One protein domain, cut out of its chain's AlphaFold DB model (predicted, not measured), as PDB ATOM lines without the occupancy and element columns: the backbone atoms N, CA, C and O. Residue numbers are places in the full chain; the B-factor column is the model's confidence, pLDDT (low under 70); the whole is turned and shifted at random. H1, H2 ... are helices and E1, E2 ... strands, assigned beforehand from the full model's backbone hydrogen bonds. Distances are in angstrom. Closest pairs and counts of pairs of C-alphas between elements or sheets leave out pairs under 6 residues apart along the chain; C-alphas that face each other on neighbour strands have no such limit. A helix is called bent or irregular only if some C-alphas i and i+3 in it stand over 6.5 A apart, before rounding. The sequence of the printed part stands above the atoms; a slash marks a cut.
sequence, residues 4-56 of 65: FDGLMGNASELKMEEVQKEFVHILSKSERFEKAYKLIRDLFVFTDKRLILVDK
ATOM      1  N   PHE A   4      -0.125 -26.545   8.625       56.06
ATOM      2  CA  PHE A   4      -0.717 -27.345   7.550       56.06
ATOM      3  C   PHE A   4       0.045 -28.633   7.177       56.06
ATOM      4  O   PHE A   4      -0.605 -29.633   6.876       56.06
ATOM      5  N   ASP A   5       1.380 -28.666   7.270       59.06
ATOM      6  CA  ASP A   5       2.168 -29.888   7.024       59.06
ATOM      7  C   ASP A   5       1.921 -30.939   8.123       59.06
ATOM      8  O   ASP A   5       1.902 -32.141   7.858       59.06
ATOM      9  N   GLY A   6       1.678 -30.492   9.361       60.09
ATOM     10  CA  GLY A   6       1.311 -31.364  10.479       60.09
ATOM     11  C   GLY A   6      -0.131 -31.875  10.402       60.09
ATOM     12  O   GLY A   6      -0.411 -32.968  10.900       60.09
ATOM     13  N   LEU A   7      -1.026 -31.118   9.753       55.41
ATOM     14  CA  LEU A   7      -2.427 -31.494   9.551       55.41
ATOM     15  C   LEU A   7      -2.576 -32.605   8.504       55.41
ATOM     16  O   LEU A   7      -3.304 -33.564   8.739       55.41
ATOM     17  N   MET A   8      -1.858 -32.514   7.378       60.25
ATOM     18  CA  MET A   8      -1.934 -33.526   6.313       60.25
ATOM     19  C   MET A   8      -1.325 -34.880   6.710       60.25
ATOM     20  O   MET A   8      -1.785 -35.907   6.225       60.25
ATOM     21  N   GLY A   9      -0.327 -34.904   7.602       57.31
ATOM     22  CA  GLY A   9       0.315 -36.150   8.048       57.31
ATOM     23  C   GLY A   9      -0.393 -36.887   9.194       57.31
ATOM     24  O   GLY A   9      -0.135 -38.069   9.391       57.31
ATOM     25  N   ASN A  10      -1.270 -36.214   9.953       60.25
ATOM     26  CA  ASN A  10      -1.878 -36.760  11.180       60.25
ATOM     27  C   ASN A  10      -3.417 -36.725  11.203       60.25
ATOM     28  O   ASN A  10      -4.019 -36.997  12.247       60.25
ATOM     29  N   ALA A  11      -4.057 -36.354  10.094       65.44
ATOM     30  CA  ALA A  11      -5.499 -36.470   9.934       65.44
ATOM     31  C   ALA A  11      -5.845 -37.884   9.449       65.44
ATOM     32  O   ALA A  11      -5.519 -38.263   8.326       65.44
ATOM     33  N   SER A  12      -6.511 -38.664  10.295       75.19
ATOM     34  CA  SER A  12      -7.052 -39.976   9.934       75.19
ATOM     35  C   SER A  12      -8.575 -39.900   9.917       75.19
ATOM     36  O   SER A  12      -9.186 -39.504  10.915       75.19
ATOM     37  N   GLU A  13      -9.190 -40.285   8.801       80.75
ATOM     38  CA  GLU A  13     -10.639 -40.473   8.736       80.75
ATOM     39  C   GLU A  13     -11.033 -41.634   9.655       80.75
ATOM     40  O   GLU A  13     -10.451 -42.720   9.591       80.75
ATOM     41  N   LEU A  14     -11.990 -41.387  10.551       80.69
ATOM     42  CA  LEU A  14     -12.515 -42.426  11.427       80.69
ATOM     43  C   LEU A  14     -13.669 -43.147  10.743       80.69
ATOM     44  O   LEU A  14     -14.503 -42.540  10.068       80.69
ATOM     45  N   LYS A  15     -13.762 -44.454  10.988       83.19
ATOM     46  CA  LYS A  15     -14.916 -45.233  10.546       83.19
ATOM     47  C   LYS A  15     -16.160 -44.783  11.302       83.19
ATOM     48  O   LYS A  15     -16.132 -44.636  12.523       83.19
ATOM     49  N   MET A  16     -17.278 -44.649  10.589       81.69
ATOM     50  CA  MET A  16     -18.563 -44.260  11.184       81.69
ATOM     51  C   MET A  16     -18.977 -45.163  12.352       81.69
ATOM     52  O   MET A  16     -19.561 -44.685  13.318       81.69
ATOM     53  N   GLU A  17     -18.636 -46.450  12.296       83.94
ATOM     54  CA  GLU A  17     -18.918 -47.420  13.360       83.94
ATOM     55  C   GLU A  17     -18.221 -47.072  14.683       83.94
ATOM     56  O   GLU A  17     -18.798 -47.247  15.756       83.94
ATOM     57  N   GLU A  18     -16.980 -46.584  14.620       82.19
ATOM     58  CA  GLU A  18     -16.202 -46.189  15.799       82.19
ATOM     59  C   GLU A  18     -16.753 -44.889  16.388       82.19
ATOM     60  O   GLU A  18     -16.960 -44.783  17.596       82.19
ATOM     61  N   VAL A  19     -17.098 -43.942  15.514       82.44
ATOM     62  CA  VAL A  19     -17.677 -42.646  15.888       82.44
ATOM     63  C   VAL A  19     -19.036 -42.833  16.552       82.44
ATOM     64  O   VAL A  19     -19.310 -42.236  17.589       82.44
ATOM     65  N   GLN A  20     -19.887 -43.695  15.994       81.56
ATOM     66  CA  GLN A  20     -21.183 -44.004  16.587       81.56
ATOM     67  C   GLN A  20     -21.022 -44.640  17.967       81.56
ATOM     68  O   GLN A  20     -21.709 -44.235  18.896       81.56
ATOM     69  N   LYS A  21     -20.089 -45.579  18.152       83.44
ATOM     70  CA  LYS A  21     -19.876 -46.208  19.465       83.44
ATOM     71  C   LYS A  21     -19.404 -45.220  20.534       83.44
ATOM     72  O   LYS A  21     -19.896 -45.289  21.655       83.44
ATOM     73  N   GLU A  22     -18.470 -44.327  20.208       79.19
ATOM     74  CA  GLU A  22     -17.882 -43.395  21.187       79.19
ATOM     75  C   GLU A  22     -18.750 -42.136  21.396       79.19
ATOM     76  O   GLU A  22     -18.791 -41.598  22.501       79.19
ATOM     77  N   PHE A  23     -19.501 -41.691  20.378       78.69
ATOM     78  CA  PHE A  23     -20.163 -40.378  20.377       78.69
ATOM     79  C   PHE A  23     -21.687 -40.400  20.175       78.69
ATOM     80  O   PHE A  23     -22.288 -39.326  20.114       78.69
ATOM     81  N   VAL A  24     -22.359 -41.563  20.128       77.75
ATOM     82  CA  VAL A  24     -23.836 -41.640  19.967       77.75
ATOM     83  C   VAL A  24     -24.602 -40.778  20.974       77.75
ATOM     84  O   VAL A  24     -25.647 -40.227  20.644       77.75
ATOM     85  N   HIS A  25     -24.068 -40.605  22.184       79.00
ATOM     86  CA  HIS A  25     -24.703 -39.821  23.244       79.00
ATOM     87  C   HIS A  25     -24.650 -38.301  23.026       79.00
ATOM     88  O   HIS A  25     -25.362 -37.573  23.712       79.00
ATOM     89  N   ILE A  26     -23.823 -37.815  22.093       81.25
ATOM     90  CA  ILE A  26     -23.678 -36.380  21.798       81.25
ATOM     91  C   ILE A  26     -24.731 -35.911  20.783       81.25
ATOM     92  O   ILE A  26     -25.094 -34.732  20.752       81.25
ATOM     93  N   LEU A  27     -25.257 -36.827  19.963       83.69
ATOM     94  CA  LEU A  27     -26.256 -36.487  18.958       83.69
ATOM     95  C   LEU A  27     -27.648 -36.327  19.559       83.69
ATOM     96  O   LEU A  27     -28.092 -37.084  20.425       83.69
ATOM     97  N   SER A  28     -28.390 -35.366  19.013       82.44
ATOM     98  CA  SER A  28     -29.836 -35.320  19.223       82.44
ATOM     99  C   SER A  28     -30.524 -36.470  18.481       82.44
ATOM    100  O   SER A  28     -30.050 -36.914  17.441       82.44
ATOM    101  N   LYS A  29     -31.702 -36.909  18.948       82.94
ATOM    102  CA  LYS A  29     -32.465 -38.030  18.345       82.94
ATOM    103  C   LYS A  29     -32.731 -37.906  16.834       82.94
ATOM    104  O   LYS A  29     -33.030 -38.901  16.189       82.94
ATOM    105  N   SER A  30     -32.689 -36.691  16.292       88.31
ATOM    106  CA  SER A  30     -32.942 -36.383  14.879       88.31
ATOM    107  C   SER A  30     -31.691 -35.925  14.123       88.31
ATOM    108  O   SER A  30     -31.821 -35.308  13.072       88.31
ATOM    109  N   GLU A  31     -30.507 -36.129  14.689       86.56
ATOM    110  CA  GLU A  31     -29.218 -35.754  14.110       86.56
ATOM    111  C   GLU A  31     -28.453 -37.027  13.719       86.56
ATOM    112  O   GLU A  31     -28.576 -38.056  14.391       86.56
ATOM    113  N   ARG A  32     -27.694 -36.984  12.621       87.81
ATOM    114  CA  ARG A  32     -26.929 -38.130  12.107       87.81
ATOM    115  C   ARG A  32     -25.490 -37.738  11.810       87.81
ATOM    116  O   ARG A  32     -25.233 -36.662  11.283       87.81
ATOM    117  N   PHE A  33     -24.562 -38.642  12.114       89.06
ATOM    118  CA  PHE A  33     -23.170 -38.509  11.694       89.06
ATOM    119  C   PHE A  33     -23.055 -38.669  10.178       89.06
ATOM    120  O   PHE A  33     -23.590 -39.627   9.620       89.06
ATOM    121  N   GLU A  34     -22.329 -37.757   9.537       90.81
ATOM    122  CA  GLU A  34     -21.969 -37.862   8.124       90.81
ATOM    123  C   GLU A  34     -20.498 -38.231   7.955       90.81
ATOM    124  O   GLU A  34     -20.174 -39.162   7.219       90.81
ATOM    125  N   LYS A  35     -19.602 -37.499   8.628       88.19
ATOM    126  CA  LYS A  35     -18.150 -37.682   8.518       88.19
ATOM    127  C   LYS A  35     -17.453 -37.404   9.833       88.19
ATOM    128  O   LYS A  35     -17.931 -36.618  10.643       88.19
ATOM    129  N   ALA A  36     -16.299 -38.024  10.036       87.50
ATOM    130  CA  ALA A  36     -15.502 -37.795  11.223       87.50
ATOM    131  C   ALA A  36     -14.019 -37.902  10.899       87.50
ATOM    132  O   ALA A  36     -13.559 -38.877  10.305       87.50
ATOM    133  N   TYR A  37     -13.271 -36.904  11.339       86.50
ATOM    134  CA  TYR A  37     -11.839 -36.812  11.133       86.50
ATOM    135  C   TYR A  37     -11.171 -36.620  12.474       86.50
ATOM    136  O   TYR A  37     -11.453 -35.661  13.192       86.50
ATOM    137  N   LYS A  38     -10.265 -37.531  12.805       82.62
ATOM    138  CA  LYS A  38      -9.390 -37.363  13.953       82.62
ATOM    139  C   LYS A  38      -8.131 -36.659  13.490       82.62
ATOM    140  O   LYS A  38      -7.458 -37.128  12.575       82.62
ATOM    141  N   LEU A  39      -7.814 -35.556  14.144       80.25
ATOM    142  CA  LEU A  39      -6.641 -34.752  13.881       80.25
ATOM    143  C   LEU A  39      -5.759 -34.745  15.127       80.25
ATOM    144  O   LEU A  39      -5.988 -33.967  16.050       80.25
ATOM    145  N   ILE A  40      -4.730 -35.596  15.148       79.44
ATOM    146  CA  ILE A  40      -3.817 -35.771  16.293       79.44
ATOM    147  C   ILE A  40      -4.581 -36.146  17.588       79.44
ATOM    148  O   ILE A  40      -4.683 -37.328  17.924       79.44
ATOM    149  N   ARG A  41      -5.108 -35.151  18.318       74.81
ATOM    150  CA  ARG A  41      -5.910 -35.288  19.549       74.81
ATOM    151  C   ARG A  41      -7.367 -34.893  19.351       74.81
ATOM    152  O   ARG A  41      -8.234 -35.493  19.981       74.81
ATOM    153  N   ASP A  42      -7.609 -33.927  18.480       81.94
ATOM    154  CA  ASP A  42      -8.924 -33.348  18.278       81.94
ATOM    155  C   ASP A  42      -9.732 -34.217  17.330       81.94
ATOM    156  O   ASP A  42      -9.197 -34.947  16.488       81.94
ATOM    157  N   LEU A  43     -11.045 -34.137  17.465       85.50
ATOM    158  CA  LEU A  43     -11.974 -34.832  16.606       85.50
ATOM    159  C   LEU A  43     -12.951 -33.830  15.999       85.50
ATOM    160  O   LEU A  43     -13.642 -33.089  16.693       85.50
ATOM    161  N   PHE A  44     -13.023 -33.864  14.679       87.88
ATOM    162  CA  PHE A  44     -13.947 -33.095  13.869       87.88
ATOM    163  C   PHE A  44     -15.057 -34.032  13.433       87.88
ATOM    164  O   PHE A  44     -14.815 -34.935  12.631       87.88
ATOM    165  N   VAL A  45     -16.263 -33.835  13.948       89.31
ATOM    166  CA  VAL A  45     -17.422 -34.641  13.579       89.31
ATOM    167  C   VAL A  45     -18.428 -33.781  12.837       89.31
ATOM    168  O   VAL A  45     -18.972 -32.820  13.371       89.31
ATOM    169  N   PHE A  46     -18.682 -34.145  11.593       90.81
ATOM    170  CA  PHE A  46     -19.679 -33.529  10.741       90.81
ATOM    171  C   PHE A  46     -20.988 -34.294  10.885       90.81
ATOM    172  O   PHE A  46     -21.035 -35.514  10.696       90.81
ATOM    173  N   THR A  47     -22.044 -33.567  11.223       91.81
ATOM    174  CA  THR A  47     -23.415 -34.064  11.223       91.81
ATOM    175  C   THR A  47     -24.218 -33.365  10.138       91.81
ATOM    176  O   THR A  47     -23.783 -32.362   9.573       91.81
ATOM    177  N   ASP A  48     -25.430 -33.853   9.899       93.12
ATOM    178  CA  ASP A  48     -26.393 -33.227   8.989       93.12
ATOM    179  C   ASP A  48     -26.853 -31.824   9.439       93.12
ATOM    180  O   ASP A  48     -27.553 -31.134   8.698       93.12
ATOM    181  N   LYS A  49     -26.481 -31.387  10.652       92.00
ATOM    182  CA  LYS A  49     -26.915 -30.104  11.231       92.00
ATOM    183  C   LYS A  49     -25.777 -29.167  11.608       92.00
ATOM    184  O   LYS A  49     -25.989 -27.956  11.635       92.00
ATOM    185  N   ARG A  50     -24.606 -29.693  11.972       91.94
ATOM    186  CA  ARG A  50     -23.505 -28.894  12.527       91.94
ATOM    187  C   ARG A  50     -22.168 -29.621  12.454       91.94
ATOM    188  O   ARG A  50     -22.084 -30.835  12.305       91.94
ATOM    189  N   LEU A  51     -21.111 -28.839  12.634       90.25
ATOM    190  CA  LEU A  51     -19.773 -29.335  12.927       90.25
ATOM    191  C   LEU A  51     -19.582 -29.384  14.446       90.25
ATOM    192  O   LEU A  51     -19.749 -28.374  15.130       90.25
ATOM    193  N   ILE A  52     -19.225 -30.553  14.964       87.75
ATOM    194  CA  ILE A  52     -18.870 -30.780  16.362       87.75
ATOM    195  C   ILE A  52     -17.347 -30.878  16.436       87.75
ATOM    196  O   ILE A  52     -16.736 -31.753  15.823       87.75
ATOM    197  N   LEU A  53     -16.744 -29.968  17.192       87.00
ATOM    198  CA  LEU A  53     -15.317 -29.963  17.484       87.00
ATOM    199  C   LEU A  53     -15.124 -30.517  18.890       87.00
ATOM    200  O   LEU A  53     -15.514 -29.883  19.870       87.00
ATOM    201  N   VAL A  54     -14.561 -31.716  18.981       83.69
ATOM    202  CA  VAL A  54     -14.210 -32.339  20.253       83.69
ATOM    203  C   VAL A  54     -12.711 -32.180  20.437       83.69
ATOM    204  O   VAL A  54     -11.919 -32.946  19.893       83.69
ATOM    205  N   ASP A  55     -12.329 -31.169  21.203       80.44
ATOM    206  CA  ASP A  55     -10.960 -31.010  21.677       80.44
ATOM    207  C   ASP A  55     -10.758 -31.956  22.869       80.44
ATOM    208  O   ASP A  55     -11.405 -31.813  23.914       80.44
ATOM    209  N   LYS A  56      -9.875 -32.954  22.725       70.81
ATOM    210  CA  LYS A  56      -9.403 -33.746  23.872       70.81
ATOM    211  C   LYS A  56      -8.348 -32.912  24.608       70.81
ATOM    212  O   LYS A  56      -7.162 -33.255  24.632       70.81
TER     213      LYS A  56
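This is residues 4 to 56 of the 65 residues of the protein "Putative cytoplasmic protein" of Paenibacillus agaridevorans (UniProt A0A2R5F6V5). A small twisted antiparallel sheet, ordered E1, E2, E3, E4, has H2 packed across one face, making two layers; H1 extends the sheet's E1 end. The printed part has 53 residues, mixed in class, running H1, E1, H2, E2, E3, E4. It is compact, with a radius of gyration of the C-alphas of 11.3 A and spans of 37 by 19 by 18 A.

H1, residues 4 to 10, only grazes the sheet. E1, residues 11 to 13, neighbours E2, residues 33 to 39; N 12 and O 38, 2.9 A apart, are within hydrogen-bond range. H2, residues 16 to 26, runs across the strands, 9.3 A over the sheet; its closest C-alphas with E2 are Val 19 and Ala 36, 7.1 A. E2, E3, residues 42 to 47, and E4, residues 51 to 54, form a meander, successive antiparallel neighbours in two hairpins; N 37 and O 44, and N 45 and O 52, are each 2.8 A apart. O i to N i+4 pairs within range number 2 of 3 in H1, 5 of 7 in H2.

H1 begins at C-alpha 4 (-0.717, -27.345, 7.550). H2 spans 14.2 A, irregular: C-alphas 22 and 25 are 8.0 A apart. E2 spans 17.1 A. E4 ends at C-alpha 54 (-14.210, -32.339, 20.253).

The farthest C-alphas, Asp 5 and Lys 29, are 37.3 A apart. The printed part has no cut and no long link. Residues 4 to 11 are under pLDDT 70.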